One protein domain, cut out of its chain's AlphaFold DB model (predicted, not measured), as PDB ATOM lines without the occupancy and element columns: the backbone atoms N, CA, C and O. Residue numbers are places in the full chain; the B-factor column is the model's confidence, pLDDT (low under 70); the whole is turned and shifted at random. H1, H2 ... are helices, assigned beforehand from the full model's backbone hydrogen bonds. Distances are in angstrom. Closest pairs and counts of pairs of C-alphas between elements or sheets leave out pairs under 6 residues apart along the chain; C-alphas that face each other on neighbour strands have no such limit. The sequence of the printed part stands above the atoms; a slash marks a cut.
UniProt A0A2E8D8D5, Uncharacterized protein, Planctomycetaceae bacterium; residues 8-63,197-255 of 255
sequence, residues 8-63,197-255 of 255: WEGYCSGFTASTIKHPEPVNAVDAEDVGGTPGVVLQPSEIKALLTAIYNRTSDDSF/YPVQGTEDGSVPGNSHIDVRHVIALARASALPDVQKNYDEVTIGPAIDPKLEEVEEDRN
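Overview. This is residues 8 to 63 and 197 to 255 of the 255 residues of an uncharacterized protein of Planctomycetaceae bacterium (UniProt A0A2E8D8D5). Two helices, H3 and H4, lie side by side and run opposite ways as the core; H1 crosses H3 on the side away from H4, and the short H2 packs on H4 on the side away from H3. H5 follows a tight turn after H4, near H4 and H1, while residues 249 to 255, the end of H6 and a short tail, stick out. The printed part has 115 residues with six named helices, H1 to H6 in order along the chain, and no named strand. The class is all helix, though under half of the residues, 55 of 115, are in named elements. The whole is compact, with a radius of gyration of the C-alphas of 13.9 A and spans of 39 by 34 by 29 A.

Along the chain. Find C-alpha 12 at (60.163, 24.835, 72.804); from there H1 runs through residues 12 to 21, 14.2 A long. Go on to residues 31 to 34 for H2, 5.6 A. H3, the longest helix, begins at C-alpha 44 at (46.935, 16.901, 82.383) and runs to residue 55, 16.8 A. Beyond the cut, look for H4 at residues 215 to 225, 15.4 A, and H5 at residues 228 to 237, 14.7 A. H6, residues 245 to 252, is 11.6 A long and ends at C-alpha 252 at (33.167, 44.227, 78.242).

Arrangement. Start at H3 and H4, which touch at a shallow tilt of 30 degrees, opposite ways; their closest C-alphas, those of Ile 47 and Ala 222, are 6.3 A apart. H1 touches H3 about perpendicular, at 75 degrees, and the closest C-alphas, of Gly 14 and Thr 52, are 4.3 A apart. H2 touches H4, with the closest C-alphas, of Val 34 and Ala 220, 6.0 A apart. H5 is close to H4 but not clearly touching, with the closest C-alphas, of Arg 223 and Gln 231, 6.9 A apart. H6 touches no helix. Look also at residues 29 to 30 and 41 to 42, a short antiparallel pairing. Each O i to N i+4 pair is within hydrogen-bond range in H1, H3 and H4; H5 has 5 of 6, H6 has 1 of 4 beside 3 of 5 O i to N i+3 pairs, and H2 is too short for such a pair.

Size, cuts and confidence. The two farthest C-alphas, of Trp 8 and Asn 255, are 45.5 A apart. Residues 64 to 196 are not printed, and C-alphas 63 and 197 stand 7.1 A apart across this cut, in the link from H3 to H4. Of the links that are printed whole, H4 to H5 is tight, the others are short, and none is long. After the cut, residues 197 to 214 hold no named element. The mean pLDDT of the printed part is 89.6; residues 249 to 255 are under 70.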
ATOM      1  N   TRP A   8      64.763  18.729  65.620       80.19
ATOM      2  CA  TRP A   8      64.724  19.796  66.620       80.19
ATOM      3  C   TRP A   8      63.516  20.729  66.459       80.19
ATOM      4  O   TRP A   8      63.254  21.527  67.360       80.19
ATOM      5  N   GLU A   9      62.798  20.669  65.330       83.88
ATOM      6  CA  GLU A   9      61.619  21.504  65.103       83.88
ATOM      7  C   GLU A   9      60.510  21.112  66.084       83.88
ATOM      8  O   GLU A   9      60.079  19.962  66.151       83.88
ATOM      9  N   GLY A  10      60.042  22.084  66.862       86.62
ATOM     10  CA  GLY A  10      59.047  21.859  67.900       86.62
ATOM     11  C   GLY A  10      58.690  23.144  68.635       86.62
ATOM     12  O   GLY A  10      59.144  24.230  68.279       86.62
ATOM     13  N   TYR A  11      57.864  23.019  69.672       91.88
ATOM     14  CA  TYR A  11      57.265  24.159  70.377       91.88
ATOM     15  C   TYR A  11      58.012  24.517  71.666       91.88
ATOM     16  O   TYR A  11      57.412  24.710  72.724       91.88
ATOM     17  N   CYS A  12      59.345  24.583  71.612       92.50
ATOM     18  CA  CYS A  12      60.163  24.835  72.804       92.50
ATOM     19  C   CYS A  12      59.887  26.203  73.456       92.50
ATOM     20  O   CYS A  12      59.914  26.317  74.685       92.50
ATOM     21  N   SER A  13      59.604  27.232  72.650       93.44
ATOM     22  CA  SER A  13      59.187  28.556  73.121       93.44
ATOM     23  C   SER A  13      57.828  28.483  73.809       93.44
ATOM     24  O   SER A  13      57.686  28.997  74.913       93.44
ATOM     25  N   GLY A  14      56.868  27.765  73.218       95.19
ATOM     26  CA  GLY A  14      55.549  27.528  73.802       95.19
ATOM     27  C   GLY A  14      55.606  26.779  75.136       95.19
ATOM     28  O   GLY A  14      54.957  27.182  76.100       95.19
ATOM     29  N   PHE A  15      56.442  25.740  75.235       94.56
ATOM     30  CA  PHE A  15      56.705  25.023  76.489       94.56
ATOM     31  C   PHE A  15      57.284  25.960  77.554       94.56
ATOM     32  O   PHE A  15      56.830  25.979  78.697       94.56
ATOM     33  N   THR A  16      58.284  26.757  77.175       95.44
ATOM     34  CA  THR A  16      58.931  27.706  78.086       95.44
ATOM     35  C   THR A  16      57.932  28.732  78.589       95.44
ATOM     36  O   THR A  16      57.802  28.913  79.794       95.44
ATOM     37  N   ALA A  17      57.185  29.351  77.680       95.94
ATOM     38  CA  ALA A  17      56.213  30.374  78.016       95.94
ATOM     39  C   ALA A  17      55.086  29.838  78.906       95.94
ATOM     40  O   ALA A  17      54.789  30.436  79.935       95.94
ATOM     41  N   SER A  18      54.505  28.687  78.557       95.12
ATOM     42  CA  SER A  18      53.446  28.073  79.365       95.12
ATOM     43  C   SER A  18      53.923  27.673  80.759       95.12
ATOM     44  O   SER A  18      53.217  27.940  81.721       95.12
ATOM     45  N   THR A  19      55.137  27.127  80.892       93.56
ATOM     46  CA  THR A  19      55.720  26.781  82.205       93.56
ATOM     47  C   THR A  19      55.956  28.015  83.081       93.56
ATOM     48  O   THR A  19      55.910  27.921  84.301       93.56
ATOM     49  N   ILE A  20      56.244  29.172  82.478       94.50
ATOM     50  CA  ILE A  20      56.415  30.435  83.214       94.50
ATOM     51  C   ILE A  20      55.053  31.011  83.623       94.50
ATOM     52  O   ILE A  20      54.927  31.541  84.720       94.50
ATOM     53  N   LYS A  21      54.050  30.936  82.739       95.00
ATOM     54  CA  LYS A  21      52.750  31.608  82.911       95.00
ATOM     55  C   LYS A  21      51.712  30.794  83.683       95.00
ATOM     56  O   LYS A  21      50.742  31.385  84.144       95.00
ATOM     57  N   HIS A  22      51.870  29.473  83.783       94.50
ATOM     58  CA  HIS A  22      50.853  28.587  84.354       94.50
ATOM     59  C   HIS A  22      51.457  27.609  85.356       94.50
ATOM     60  O   HIS A  22      52.530  27.055  85.094       94.50
ATOM     61  N   PRO A  23      50.753  27.329  86.468       93.94
ATOM     62  CA  PRO A  23      51.080  26.174  87.289       93.94
ATOM     63  C   PRO A  23      50.880  24.884  86.491       93.94
ATOM     64  O   PRO A  23      50.216  24.853  85.454       93.94
ATOM     65  N   GLU A  24      51.430  23.784  86.997       93.62
ATOM     66  CA  GLU A  24      51.249  22.488  86.358       93.62
ATOM     67  C   GLU A  24      49.768  22.053  86.393       93.62
ATOM     68  O   GLU A  24      49.192  21.957  87.480       93.62
ATOM     69  N   PRO A  25      49.158  21.715  85.242       95.19
ATOM     70  CA  PRO A  25      47.900  20.974  85.214       95.19
ATOM     71  C   PRO A  25      48.076  19.628  85.930       95.19
ATOM     72  O   PRO A  25      49.026  18.896  85.629       95.19
ATOM     73  N   VAL A  26      47.180  19.286  86.860       94.88
ATOM     74  CA  VAL A  26      47.279  18.051  87.661       94.88
ATOM     75  C   VAL A  26      46.012  17.200  87.668       94.88
ATOM     76  O   VAL A  26      46.095  16.006  87.953       94.88
ATOM     77  N   ASN A  27      44.855  17.761  87.323       95.19
ATOM     78  CA  ASN A  27      43.585  17.040  87.267       95.19
ATOM     79  C   ASN A  27      43.083  16.888  85.829       95.19
ATOM     80  O   ASN A  27      43.306  17.758  84.990       95.19
ATOM     81  N   ALA A  28      42.408  15.776  85.544       96.94
ATOM     82  CA  ALA A  28      41.638  15.668  84.313       96.94
ATOM     83  C   ALA A  28      40.414  16.593  84.399       96.94
ATOM     84  O   ALA A  28      39.857  16.756  85.485       96.94
ATOM     85  N   VAL A  29      40.020  17.185  83.275       98.06
ATOM     86  CA  VAL A  29      38.923  18.160  83.198       98.06
ATOM     87  C   VAL A  29      37.990  17.761  82.062       98.06
ATOM     88  O   VAL A  29      38.471  17.460  80.967       98.06
ATOM     89  N   ASP A  30      36.680  17.736  82.306       97.88
ATOM     90  CA  ASP A  30      35.710  17.625  81.217       97.88
ATOM     91  C   ASP A  30      35.638  18.974  80.499       97.88
ATOM     92  O   ASP A  30      35.496  20.019  81.131       97.88
ATOM     93  N   ALA A  31      35.765  18.975  79.175       95.50
ATOM     94  CA  ALA A  31      35.696  20.203  78.401       95.50
ATOM     95  C   ALA A  31      34.358  20.940  78.601       95.50
ATOM     96  O   ALA A  31      34.338  22.162  78.464       95.50
ATOM     97  N   GLU A  32      33.270  20.247  78.962       96.31
ATOM     98  CA  GLU A  32      31.994  20.880  79.331       96.31
ATOM     99  C   GLU A  32      32.140  21.918  80.446       96.31
ATOM    100  O   GLU A  32      31.537  22.988  80.358       96.31
ATOM    101  N   ASP A  33      32.988  21.647  81.445       94.69
ATOM    102  CA  ASP A  33      33.174  22.499  82.630       94.69
ATOM    103  C   ASP A  33      33.685  23.903  82.273       94.69
ATOM    104  O   ASP A  33      33.614  24.836  83.075       94.69
ATOM    105  N   VAL A  34      34.197  24.062  81.053       93.69
ATOM    106  CA  VAL A  34      34.727  25.314  80.519       93.69
ATOM    107  C   VAL A  34      34.038  25.744  79.221       93.69
ATOM    108  O   VAL A  34      34.574  26.583  78.508       93.69
ATOM    109  N   GLY A  35      32.868  25.187  78.892       91.44
ATOM    110  CA  GLY A  35      32.091  25.567  77.701       91.44
ATOM    111  C   GLY A  35      32.480  24.848  76.401       91.44
ATOM    112  O   GLY A  35      32.067  25.259  75.317       91.44
ATOM    113  N   GLY A  36      33.268  23.778  76.496       91.62
ATOM    114  CA  GLY A  36      33.619  22.889  75.393       91.62
ATOM    115  C   GLY A  36      32.609  21.758  75.162       91.62
ATOM    116  O   GLY A  36      31.455  21.807  75.585       91.62
ATOM    117  N   THR A  37      33.047  20.720  74.444       93.44
ATOM    118  CA  THR A  37      32.198  19.578  74.067       93.44
ATOM    119  C   THR A  37      31.975  18.621  75.247       93.44
ATOM    120  O   THR A  37      32.961  18.075  75.746       93.44
ATOM    121  N   PRO A  38      30.717  18.312  75.617       95.31
ATOM    122  CA  PRO A  38      30.422  17.381  76.703       95.31
ATOM    123  C   PRO A  38      31.003  15.981  76.538       95.31
ATOM    124  O   PRO A  38      30.927  15.385  75.458       95.31
ATOM    125  N   GLY A  39      31.555  15.443  77.629       95.50
ATOM    126  CA  GLY A  39      32.136  14.102  77.691       95.50
ATOM    127  C   GLY A  39      33.529  13.990  77.069       95.50
ATOM    128  O   GLY A  39      34.077  12.886  76.986       95.50
ATOM    129  N   VAL A  40      34.118  15.104  76.623       96.69
ATOM    130  CA  VAL A  40      35.512  15.154  76.175       96.69
ATOM    131  C   VAL A  40      36.387  15.486  77.377       96.69
ATOM    132  O   VAL A  40      36.585  16.647  77.720       96.69
ATOM    133  N   VAL A  41      36.926  14.449  78.015       97.94
ATOM    134  CA  VAL A  41      37.789  14.590  79.194       97.94
ATOM    135  C   VAL A  41      39.247  14.723  78.773       97.94
ATOM    136  O   VAL A  41      39.818  13.776  78.230       97.94
ATOM    137  N   LEU A  42      39.863  15.867  79.077       97.56
ATOM    138  CA  LEU A  42      41.277  16.117  78.811       97.56
ATOM    139  C   LEU A  42      42.144  15.802  80.027       97.56
ATOM    140  O   LEU A  42      41.893  16.256  81.144       97.56
ATOM    141  N   GLN A  43      43.200  15.034  79.792       96.31
ATOM    142  CA  GLN A  43      44.219  14.687  80.770       96.31
ATOM    143  C   GLN A  43      45.216  15.839  80.970       96.31
ATOM    144  O   GLN A  43      45.443  16.639  80.059       96.31
ATOM    145  N   PRO A  44      45.910  15.893  82.122       94.06
ATOM    146  CA  PRO A  44      46.935  16.901  82.383       94.06
ATOM    147  C   PRO A  44      47.986  17.071  81.274       94.06
ATOM    148  O   PRO A  44      48.375  18.196  80.968       94.06
ATOM    149  N   SER A  45      48.450  15.983  80.648       93.00
ATOM    150  CA  SER A  45      49.419  16.053  79.542       93.00
ATOM    151  C   SER A  45      48.835  16.691  78.279       93.00
ATOM    152  O   SER A  45      49.523  17.464  77.610       93.00
ATOM    153  N   GLU A  46      47.558  16.452  77.985       95.38
ATOM    154  CA  GLU A  46      46.849  17.059  76.854       95.38
ATOM    155  C   GLU A  46      46.651  18.564  77.083       95.38
ATOM    156  O   GLU A  46      46.904  19.367  76.187       95.38
ATOM    157  N   ILE A  47      46.314  18.966  78.313       96.69
ATOM    158  CA  ILE A  47      46.201  20.381  78.696       96.69
ATOM    159  C   ILE A  47      47.569  21.082  78.605       96.69
ATOM    160  O   ILE A  47      47.666  22.174  78.043       96.69
ATOM    161  N   LYS A  48      48.660  20.444  79.059       94.69
ATOM    162  CA  LYS A  48      50.039  20.953  78.881       94.69
ATOM    163  C   LYS A  48      50.414  21.117  77.403       94.69
ATOM    164  O   LYS A  48      51.078  22.093  77.038       94.69
ATOM    165  N   ALA A  49      49.993  20.185  76.547       94.25
ATOM    166  CA  ALA A  49      50.223  20.263  75.107       94.25
ATOM    167  C   ALA A  49      49.448  21.428  74.469       94.25
ATOM    168  O   ALA A  49      50.019  22.171  73.667       94.25
ATOM    169  N   LEU A  50      48.189  21.643  74.866       96.31
ATOM    170  CA  LEU A  50      47.384  22.784  74.421       96.31
ATOM    171  C   LEU A  50      47.985  24.118  74.876       96.31
ATOM    172  O   LEU A  50      48.146  25.017  74.053       96.31
ATOM    173  N   LEU A  51      48.405  24.223  76.142       96.19
ATOM    174  CA  LEU A  51      49.134  25.387  76.656       96.19
ATOM    175  C   LEU A  51      50.390  25.666  75.819       96.19
ATOM    176  O   LEU A  51      50.609  26.781  75.350       96.19
ATOM    177  N   THR A  52      51.192  24.637  75.554       94.88
ATOM    178  CA  THR A  52      52.379  24.763  74.701       94.88
ATOM    179  C   THR A  52      52.019  25.259  73.294       94.88
ATOM    180  O   THR A  52      52.729  26.093  72.735       94.88
ATOM    181  N   ALA A  53      50.908  24.794  72.721       95.25
ATOM    182  CA  ALA A  53      50.469  25.191  71.389       95.25
ATOM    183  C   ALA A  53      50.017  26.659  71.310       95.25
ATOM    184  O   ALA A  53      50.369  27.330  70.338       95.25
ATOM    185  N   ILE A  54      49.279  27.168  72.307       95.56
ATOM    186  CA  ILE A  54      48.783  28.557  72.290       95.56
ATOM    187  C   ILE A  54      49.899  29.590  72.492       95.56
ATOM    188  O   ILE A  54      49.813  30.691  71.958       95.56
ATOM    189  N   TYR A  55      50.976  29.234  73.199       95.31
ATOM    190  CA  TYR A  55      52.123  30.125  73.405       95.31
ATOM    191  C   TYR A  55      53.208  30.014  72.327       95.31
ATOM    192  O   TYR A  55      54.146  30.809  72.313       95.31
ATOM    193  N   ASN A  56      53.144  29.017  71.441       90.81
ATOM    194  CA  ASN A  56      54.207  28.797  70.460       90.81
ATOM    195  C   ASN A  56      54.289  29.905  69.398       90.81
ATOM    196  O   ASN A  56      55.344  30.111  68.797       90.81
ATOM    197  N   ARG A  57      53.174  30.589  69.135       84.62
ATOM    198  CA  ARG A  57      53.118  31.685  68.173       84.62
ATOM    199  C   ARG A  57      52.861  32.995  68.901       84.62
ATOM    200  O   ARG A  57      51.955  33.080  69.722       84.62
ATOM    201  N   THR A  58      53.675  33.991  68.589       86.31
ATOM    202  CA  THR A  58      53.761  35.256  69.321       86.31
ATOM    203  C   THR A  58      53.555  36.439  68.382       86.31
ATOM    204  O   THR A  58      53.795  36.324  67.179       86.31
ATOM    205  N   SER A  59      53.156  37.579  68.935       90.31
ATOM    206  CA  SER A  59      53.292  38.900  68.311       90.31
ATOM    207  C   SER A  59      54.437  39.666  68.978       90.31
ATOM    208  O   SER A  59      54.935  39.257  70.028       90.31
ATOM    209  N   ASP A  60      54.878  40.771  68.374       89.19
ATOM    210  CA  ASP A  60      56.006  41.568  68.885       89.19
ATOM    211  C   ASP A  60      55.756  42.149  70.292       89.19
ATOM    212  O   ASP A  60      56.700  42.503  70.994       89.19
ATOM    213  N   ASP A  61      54.494  42.232  70.712       91.50
ATOM    214  CA  ASP A  61      54.031  42.724  72.008       91.50
ATOM    215  C   ASP A  61      53.596  41.613  72.982       91.50
ATOM    216  O   ASP A  61      53.210  41.911  74.112       91.50
ATOM    217  N   SER A  62      53.687  40.335  72.593       93.06
ATOM    218  CA  SER A  62      53.285  39.203  73.444       93.06
ATOM    219  C   SER A  62      54.434  38.606  74.270       93.06
ATOM    220  O   SER A  62      54.251  37.617  74.988       93.06
ATOM    221  N   PHE A  63      55.632  39.188  74.179       94.69
ATOM    222  CA  PHE A  63      56.820  38.825  74.949       94.69
ATOM    223  C   PHE A  63      57.754  40.033  75.103       94.69
ATOM    224  O   PHE A  63      57.642  41.020  74.381       94.69
ATOM    225  N   TYR A 197      51.673  37.229  77.161       94.19
ATOM    226  CA  TYR A 197      50.376  36.575  76.966       94.19
ATOM    227  C   TYR A 197      50.380  35.675  75.711       94.19
ATOM    228  O   TYR A 197      51.236  35.843  74.841       94.19
ATOM    229  N   PRO A 198      49.471  34.690  75.613       94.88
ATOM    230  CA  PRO A 198      49.257  33.914  74.396       94.88
ATOM    231  C   PRO A 198      48.371  34.686  73.412       94.88
ATOM    232  O   PRO A 198      47.390  35.313  73.811       94.88
ATOM    233  N   VAL A 199      48.705  34.622  72.124       93.25
ATOM    234  CA  VAL A 199      48.020  35.381  71.067       93.25
ATOM    235  C   VAL A 199      46.940  34.534  70.402       93.25
ATOM    236  O   VAL A 199      47.210  33.412  69.961       93.25
ATOM    237  N   GLN A 200      45.732  35.084  70.260       94.31
ATOM    238  CA  GLN A 200      44.661  34.427  69.508       94.31
ATOM    239  C   GLN A 200      44.886  34.590  68.007       94.31
ATOM    240  O   GLN A 200      44.980  35.700  67.494       94.31
ATOM    241  N   GLY A 201      44.970  33.476  67.279       91.38
ATOM    242  CA  GLY A 201      45.096  33.518  65.824       91.38
ATOM    243  C   GLY A 201      43.776  33.851  65.144       91.38
ATOM    244  O   GLY A 201      42.709  33.502  65.650       91.38
ATOM    245  N   THR A 202      43.861  34.447  63.959       89.19
ATOM    246  CA  THR A 202      42.729  34.659  63.049       89.19
ATOM    247  C   THR A 202      42.790  33.674  61.884       89.19
ATOM    248  O   THR A 202      43.870  33.264  61.455       89.19
ATOM    249  N   GLU A 203      41.636  33.276  61.343       88.81
ATOM    250  CA  GLU A 203      41.577  32.327  60.217       88.81
ATOM    251  C   GLU A 203      42.287  32.842  58.957       88.81
ATOM    252  O   GLU A 203      42.859  32.054  58.204       88.81
ATOM    253  N   ASP A 204      42.296  34.162  58.748       90.50
ATOM    254  CA  ASP A 204      42.976  34.816  57.626       90.50
ATOM    255  C   ASP A 204      44.504  34.915  57.798       90.50
ATOM    256  O   ASP A 204      45.205  35.343  56.880       90.50
ATOM    257  N   GLY A 205      45.032  34.510  58.961       86.00
ATOM    258  CA  GLY A 205      46.455  34.530  59.285       86.00
ATOM    259  C   GLY A 205      47.042  35.924  59.516       86.00
ATOM    260  O   GLY A 205      48.264  36.046  59.602       86.00
ATOM    261  N   SER A 206      46.209  36.968  59.613       87.94
ATOM    262  CA  SER A 206      46.661  38.332  59.919       87.94
ATOM    263  C   SER A 206      47.257  38.451  61.323       87.94
ATOM    264  O   SER A 206      48.170  39.252  61.535       87.94
ATOM    265  N   VAL A 207      46.798  37.617  62.262       87.38
ATOM    266  CA  VAL A 207      47.373  37.486  63.603       87.38
ATOM    267  C   VAL A 207      48.103  36.145  63.716       87.38
ATOM    268  O   VAL A 207      47.518  35.101  63.416       87.38
ATOM    269  N   PRO A 208      49.373  36.127  64.166       87.00
ATOM    270  CA  PRO A 208      50.222  34.943  64.083       87.00
ATOM    271  C   PRO A 208      49.801  33.791  64.999       87.00
ATOM    272  O   PRO A 208      50.347  32.709  64.826       87.00
ATOM    273  N   GLY A 209      48.866  33.979  65.938       88.50
ATOM    274  CA  GLY A 209      48.396  32.951  66.874       88.50
ATOM    275  C   GLY A 209      47.813  31.688  66.219       88.50
ATOM    276  O   GLY A 209      47.730  31.554  64.995       88.50
ATOM    277  N   ASN A 210      47.392  30.720  67.036       88.50
ATOM    278  CA  ASN A 210      46.698  29.536  66.522       88.50
ATOM    279  C   ASN A 210      45.203  29.840  66.335       88.50
ATOM    280  O   ASN A 210      44.499  30.058  67.311       88.50
ATOM    281  N   SER A 211      44.722  29.848  65.093       89.69
ATOM    282  CA  SER A 211      43.319  30.144  64.763       89.69
ATOM    283  C   SER A 211      42.353  28.988  65.021       89.69
ATOM    284  O   SER A 211      41.145  29.182  64.991       89.69
ATOM    285  N   HIS A 212      42.866  27.784  65.279       90.44
ATOM    286  CA  HIS A 212      42.056  26.587  65.517       90.44
ATOM    287  C   HIS A 212      41.960  26.208  66.994       90.44
ATOM    288  O   HIS A 212      41.327  25.210  67.331       90.44
ATOM    289  N   ILE A 213      42.623  26.964  67.869       91.31
ATOM    290  CA  ILE A 213      42.597  26.751  69.310       91.31
ATOM    291  C   ILE A 213      42.135  28.049  69.954       91.31
ATOM    292  O   ILE A 213      42.730  29.104  69.732       91.31
ATOM    293  N   ASP A 214      41.076  27.956  70.747       92.31
ATOM    294  CA  ASP A 214      40.581  29.070  71.540       92.31
ATOM    295  C   ASP A 214      41.460  29.245  72.784       92.31
ATOM    296  O   ASP A 214      41.531  28.370  73.654       92.31
ATOM    297  N   VAL A 215      42.150  30.382  72.851       94.44
ATOM    298  CA  VAL A 215      43.064  30.721  73.944       94.44
ATOM    299  C   VAL A 215      42.345  30.772  75.296       94.44
ATOM    300  O   VAL A 215      42.905  30.305  76.293       94.44
ATOM    301  N   ARG A 216      41.111  31.289  75.349       93.38
ATOM    302  CA  ARG A 216      40.352  31.413  76.603       93.38
ATOM    303  C   ARG A 216      39.970  30.042  77.135       93.38
ATOM    304  O   ARG A 216      40.197  29.770  78.311       93.38
ATOM    305  N   HIS A 217      39.471  29.160  76.271       94.25
ATOM    306  CA  HIS A 217      39.108  27.804  76.676       94.25
ATOM    307  C   HIS A 217      40.320  27.010  77.177       94.25
ATOM    308  O   HIS A 217      40.226  26.330  78.196       94.25
ATOM    309  N   VAL A 218      41.483  27.127  76.527       96.56
ATOM    310  CA  VAL A 218      42.703  26.444  76.997       96.56
ATOM    311  C   VAL A 218      43.157  26.961  78.363       96.56
ATOM    312  O   VAL A 218      43.557  26.166  79.214       96.56
ATOM    313  N   ILE A 219      43.077  28.270  78.604       96.19
ATOM    314  CA  ILE A 219      43.418  28.835  79.915       96.19
ATOM    315  C   ILE A 219      42.400  28.419  80.976       96.19
ATOM    316  O   ILE A 219      42.800  28.061  82.082       96.19
ATOM    317  N   ALA A 220      41.109  28.383  80.645       96.69
ATOM    318  CA  ALA A 220      40.081  27.877  81.546       96.69
ATOM    319  C   ALA A 220      40.336  26.405  81.921       96.69
ATOM    320  O   ALA A 220      40.306  26.072  83.106       96.69
ATOM    321  N   LEU A 221      40.689  25.549  80.950       97.69
ATOM    322  CA  LEU A 221      41.092  24.155  81.197       97.69
ATOM    323  C   LEU A 221      42.296  24.068  82.138       97.69
ATOM    324  O   LEU A 221      42.288  23.284  83.085       97.69
ATOM    325  N   ALA A 222      43.334  24.870  81.889       97.44
ATOM    326  CA  ALA A 222      44.533  24.889  82.721       97.44
ATOM    327  C   ALA A 222      44.214  25.282  84.169       97.44
ATOM    328  O   ALA A 222      44.643  24.593  85.096       97.44
ATOM    329  N   ARG A 223      43.400  26.327  84.363       96.88
ATOM    330  CA  ARG A 223      42.981  26.788  85.695       96.88
ATOM    331  C   ARG A 223      42.094  25.767  86.409       96.88
ATOM    332  O   ARG A 223      42.281  25.558  87.600       96.88
ATOM    333  N   ALA A 224      41.178  25.109  85.695       97.44
ATOM    334  CA  ALA A 224      40.343  24.037  86.245       97.44
ATOM    335  C   ALA A 224      41.159  22.783  86.614       97.44
ATOM    336  O   ALA A 224      40.823  22.061  87.551       97.44
ATOM    337  N   SER A 225      42.251  22.527  85.890       97.31
ATOM    338  CA  SER A 225      43.142  21.391  86.135       97.31
ATOM    339  C   SER A 225      44.123  21.623  87.287       97.31
ATOM    340  O   SER A 225      44.531  20.661  87.947       97.31
ATOM    341  N   ALA A 226      44.541  22.870  87.513       96.62
ATOM    342  CA  ALA A 226      45.509  23.242  88.536       96.62
ATOM    343  C   ALA A 226      44.906  23.250  89.949       96.62
ATOM    344  O   ALA A 226      43.699  23.383  90.148       96.62
ATOM    345  N   LEU A 227      45.765  23.141  90.965       96.12
ATOM    346  CA  LEU A 227      45.339  23.348  92.351       96.12
ATOM    347  C   LEU A 227      45.109  24.849  92.602       96.12
ATOM    348  O   LEU A 227      46.004  25.638  92.284       96.12
ATOM    349  N   PRO A 228      43.982  25.261  93.219       93.88
ATOM    350  CA  PRO A 228      43.641  26.677  93.388       93.88
ATOM    351  C   PRO A 228      44.719  27.514  94.087       93.88
ATOM    352  O   PRO A 228      45.043  28.606  93.628       93.88
ATOM    353  N   ASP A 229      45.324  26.989  95.155       93.25
ATOM    354  CA  ASP A 229      46.366  27.708  95.898       93.25
ATOM    355  C   ASP A 229      47.656  27.860  95.080       93.25
ATOM    356  O   ASP A 229      48.313  28.899  95.125       93.25
ATOM    357  N   VAL A 230      48.001  26.849  94.273       92.25
ATOM    358  CA  VAL A 230      49.164  26.915  93.377       92.25
ATOM    359  C   VAL A 230      48.902  27.913  92.248       92.25
ATOM    360  O   VAL A 230      49.780  28.711  91.931       92.25
ATOM    361  N   GLN A 231      47.688  27.927  91.686       94.31
ATOM    362  CA  GLN A 231      47.277  28.918  90.689       94.31
ATOM    363  C   GLN A 231      47.357  30.340  91.240       94.31
ATOM    364  O   GLN A 231      47.917  31.213  90.584       94.31
ATOM    365  N   LYS A 232      46.859  30.564  92.459       92.62
ATOM    366  CA  LYS A 232      46.924  31.871  93.113       92.62
ATOM    367  C   LYS A 232      48.367  32.361  93.262       92.62
ATOM    368  O   LYS A 232      48.652  33.504  92.924       92.62
ATOM    369  N   ASN A 233      49.282  31.495  93.700       89.31
ATOM    370  CA  ASN A 233      50.697  31.853  93.822       89.31
ATOM    371  C   ASN A 233      51.310  32.246  92.468       89.31
ATOM    372  O   ASN A 233      52.117  33.169  92.409       89.31
ATOM    373  N   TYR A 234      50.929  31.564  91.382       90.19
ATOM    374  CA  TYR A 234      51.354  31.943  90.032       90.19
ATOM    375  C   TYR A 234      50.780  33.298  89.620       90.19
ATOM    376  O   TYR A 234      51.531  34.130  89.117       90.19
ATOM    377  N   ASP A 235      49.492  33.542  89.857       91.00
ATOM    378  CA  ASP A 235      48.840  34.809  89.511       91.00
ATOM    379  C   ASP A 235      49.501  36.011  90.228       91.00
ATOM    380  O   ASP A 235      49.555  37.102  89.668       91.00
ATOM    381  N   GLU A 236      50.054  35.816  91.433       89.69
ATOM    382  CA  GLU A 236      50.747  36.863  92.204       89.69
ATOM    383  C   GLU A 236      52.130  37.246  91.644       89.69
ATOM    384  O   GLU A 236      52.550  38.396  91.788       89.69
ATOM    385  N   VAL A 237      52.850  36.305  91.022       86.69
ATOM    386  CA  VAL A 237      54.236  36.519  90.547       86.69
ATOM    387  C   VAL A 237      54.354  36.634  89.030       86.69
ATOM    388  O   VAL A 237      55.387  37.060  88.510       86.69
ATOM    389  N   THR A 238      53.314  36.234  88.303       86.75
ATOM    390  CA  THR A 238      53.316  36.216  86.844       86.75
ATOM    391  C   THR A 238      53.217  37.629  86.284       86.75
ATOM    392  O   THR A 238      52.350  38.415  86.651       86.75
ATOM    393  N   ILE A 239      54.095  37.946  85.333       88.06
ATOM    394  CA  ILE A 239      54.146  39.260  84.690       88.06
ATOM    395  C   ILE A 239      53.308  39.260  83.407       88.06
ATOM    396  O   ILE A 239      53.313  38.295  82.636       88.06
ATOM    397  N   GLY A 240      52.620  40.377  83.167       86.94
ATOM    398  CA  GLY A 240      51.806  40.619  81.978       86.94
ATOM    399  C   GLY A 240      50.387  40.039  82.063       86.94
ATOM    400  O   GLY A 240      50.088  39.280  82.986       86.94
ATOM    401  N   PRO A 241      49.521  40.383  81.094       85.44
ATOM    402  CA  PRO A 241      48.134  39.918  81.020       85.44
ATOM    403  C   PRO A 241      47.982  38.388  81.056       85.44
ATOM    404  O   PRO A 241      48.919  37.640  80.756       85.44
ATOM    405  N   ALA A 242      46.792  37.904  81.415       81.44
ATOM    406  CA  ALA A 242      46.494  36.470  81.382       81.44
ATOM    407  C   ALA A 242      46.298  35.970  79.940       81.44
ATOM    408  O   ALA A 242      46.813  34.911  79.570       81.44
ATOM    409  N   ILE A 243      45.593  36.765  79.131       83.56
ATOM    410  CA  ILE A 243      45.298  36.529  77.714       83.56
ATOM    411  C   ILE A 243      45.690  37.740  76.867       83.56
ATOM    412  O   ILE A 243      46.114  38.763  77.396       83.56
ATOM    413  N   ASP A 244      45.568  37.613  75.546       83.31
ATOM    414  CA  ASP A 244      45.637  38.752  74.629       83.31
ATOM    415  C   ASP A 244      44.689  39.878  75.096       83.31
ATOM    416  O   ASP A 244      43.479  39.639  75.170       83.31
ATOM    417  N   PRO A 245      45.191  41.095  75.387       81.81
ATOM    418  CA  PRO A 245      44.362  42.220  75.827       81.81
ATOM    419  C   PRO A 245      43.210  42.548  74.873       81.81
ATOM    420  O   PRO A 245      42.142  42.968  75.310       81.81
ATOM    421  N   LYS A 246      43.375  42.288  73.569       81.56
ATOM    422  CA  LYS A 246      42.311  42.503  72.574       81.56
ATOM    423  C   LYS A 246      41.133  41.557  72.768       81.56
ATOM    424  O   LYS A 246      40.044  41.825  72.275       81.56
ATOM    425  N   LEU A 247      41.344  40.425  73.439       79.62
ATOM    426  CA  LEU A 247      40.252  39.558  73.844       79.62
ATOM    427  C   LEU A 247      39.530  40.125  75.067       79.62
ATOM    428  O   LEU A 247      38.314  40.006  75.114       79.62
ATOM    429  N   GLU A 248      40.219  40.721  76.035       74.56
ATOM    430  CA  GLU A 248      39.568  41.266  77.240       74.56
ATOM    431  C   GLU A 248      38.556  42.370  76.875       74.56
ATOM    432  O   GLU A 248      37.418  42.339  77.338       74.56
ATOM    433  N   GLU A 249      38.905  43.248  75.928       63.06
ATOM    434  CA  GLU A 249      38.029  44.332  75.442       63.06
ATOM    435  C   GLU A 249      36.705  43.828  74.825       63.06
ATOM    436  O   GLU A 249      35.664  44.468  74.948       63.06
ATOM    437  N   VAL A 250      36.699  42.648  74.195       59.91
ATOM    438  CA  VAL A 250      35.501  42.091  73.530       59.91
ATOM    439  C   VAL A 250      34.485  41.522  74.532       59.91
ATOM    440  O   VAL A 250      33.321  41.317  74.181       59.91
ATOM    441  N   GLU A 251      34.901  41.217  75.764       54.31
ATOM    442  CA  GLU A 251      33.993  40.743  76.818       54.31
ATOM    443  C   GLU A 251      33.224  41.881  77.495       54.31
ATOM    444  O   GLU A 251      32.052  41.696  77.822       54.31
ATOM    445  N   GLU A 252      33.831  43.062  77.641       50.41
ATOM    446  CA  GLU A 252      33.167  44.227  78.242       50.41
ATOM    447  C   GLU A 252      32.011  44.752  77.374       50.41
ATOM    448  O   GLU A 252      30.969  45.121  77.906       50.41
ATOM    449  N   ASP A 253      32.128  44.668  76.046       46.81
ATOM    450  CA  ASP A 253      31.078  45.082  75.099       46.81
ATOM    451  C   ASP A 253      29.891  44.097  74.995       46.81
ATOM    452  O   ASP A 253      28.927  44.345  74.263       46.81
ATOM    453  N   ARG A 254      29.947  42.950  75.689       45.66
ATOM    454  CA  ARG A 254      28.897  41.911  75.670       45.66
ATOM    455  C   ARG A 254      28.065  41.829  76.955       45.66
ATOM    456  O   ARG A 254      27.183  40.970  77.009       45.66
ATOM    457  N   ASN A 255      28.314  42.701  77.936       38.62
ATOM    458  CA  ASN A 255      27.564  42.783  79.197       38.62
ATOM    459  C   ASN A 255      26.647  44.009  79.269       38.62
ATOM    460  O   ASN A 255      27.132  45.140  79.057       38.62
TER     461      ASN A 255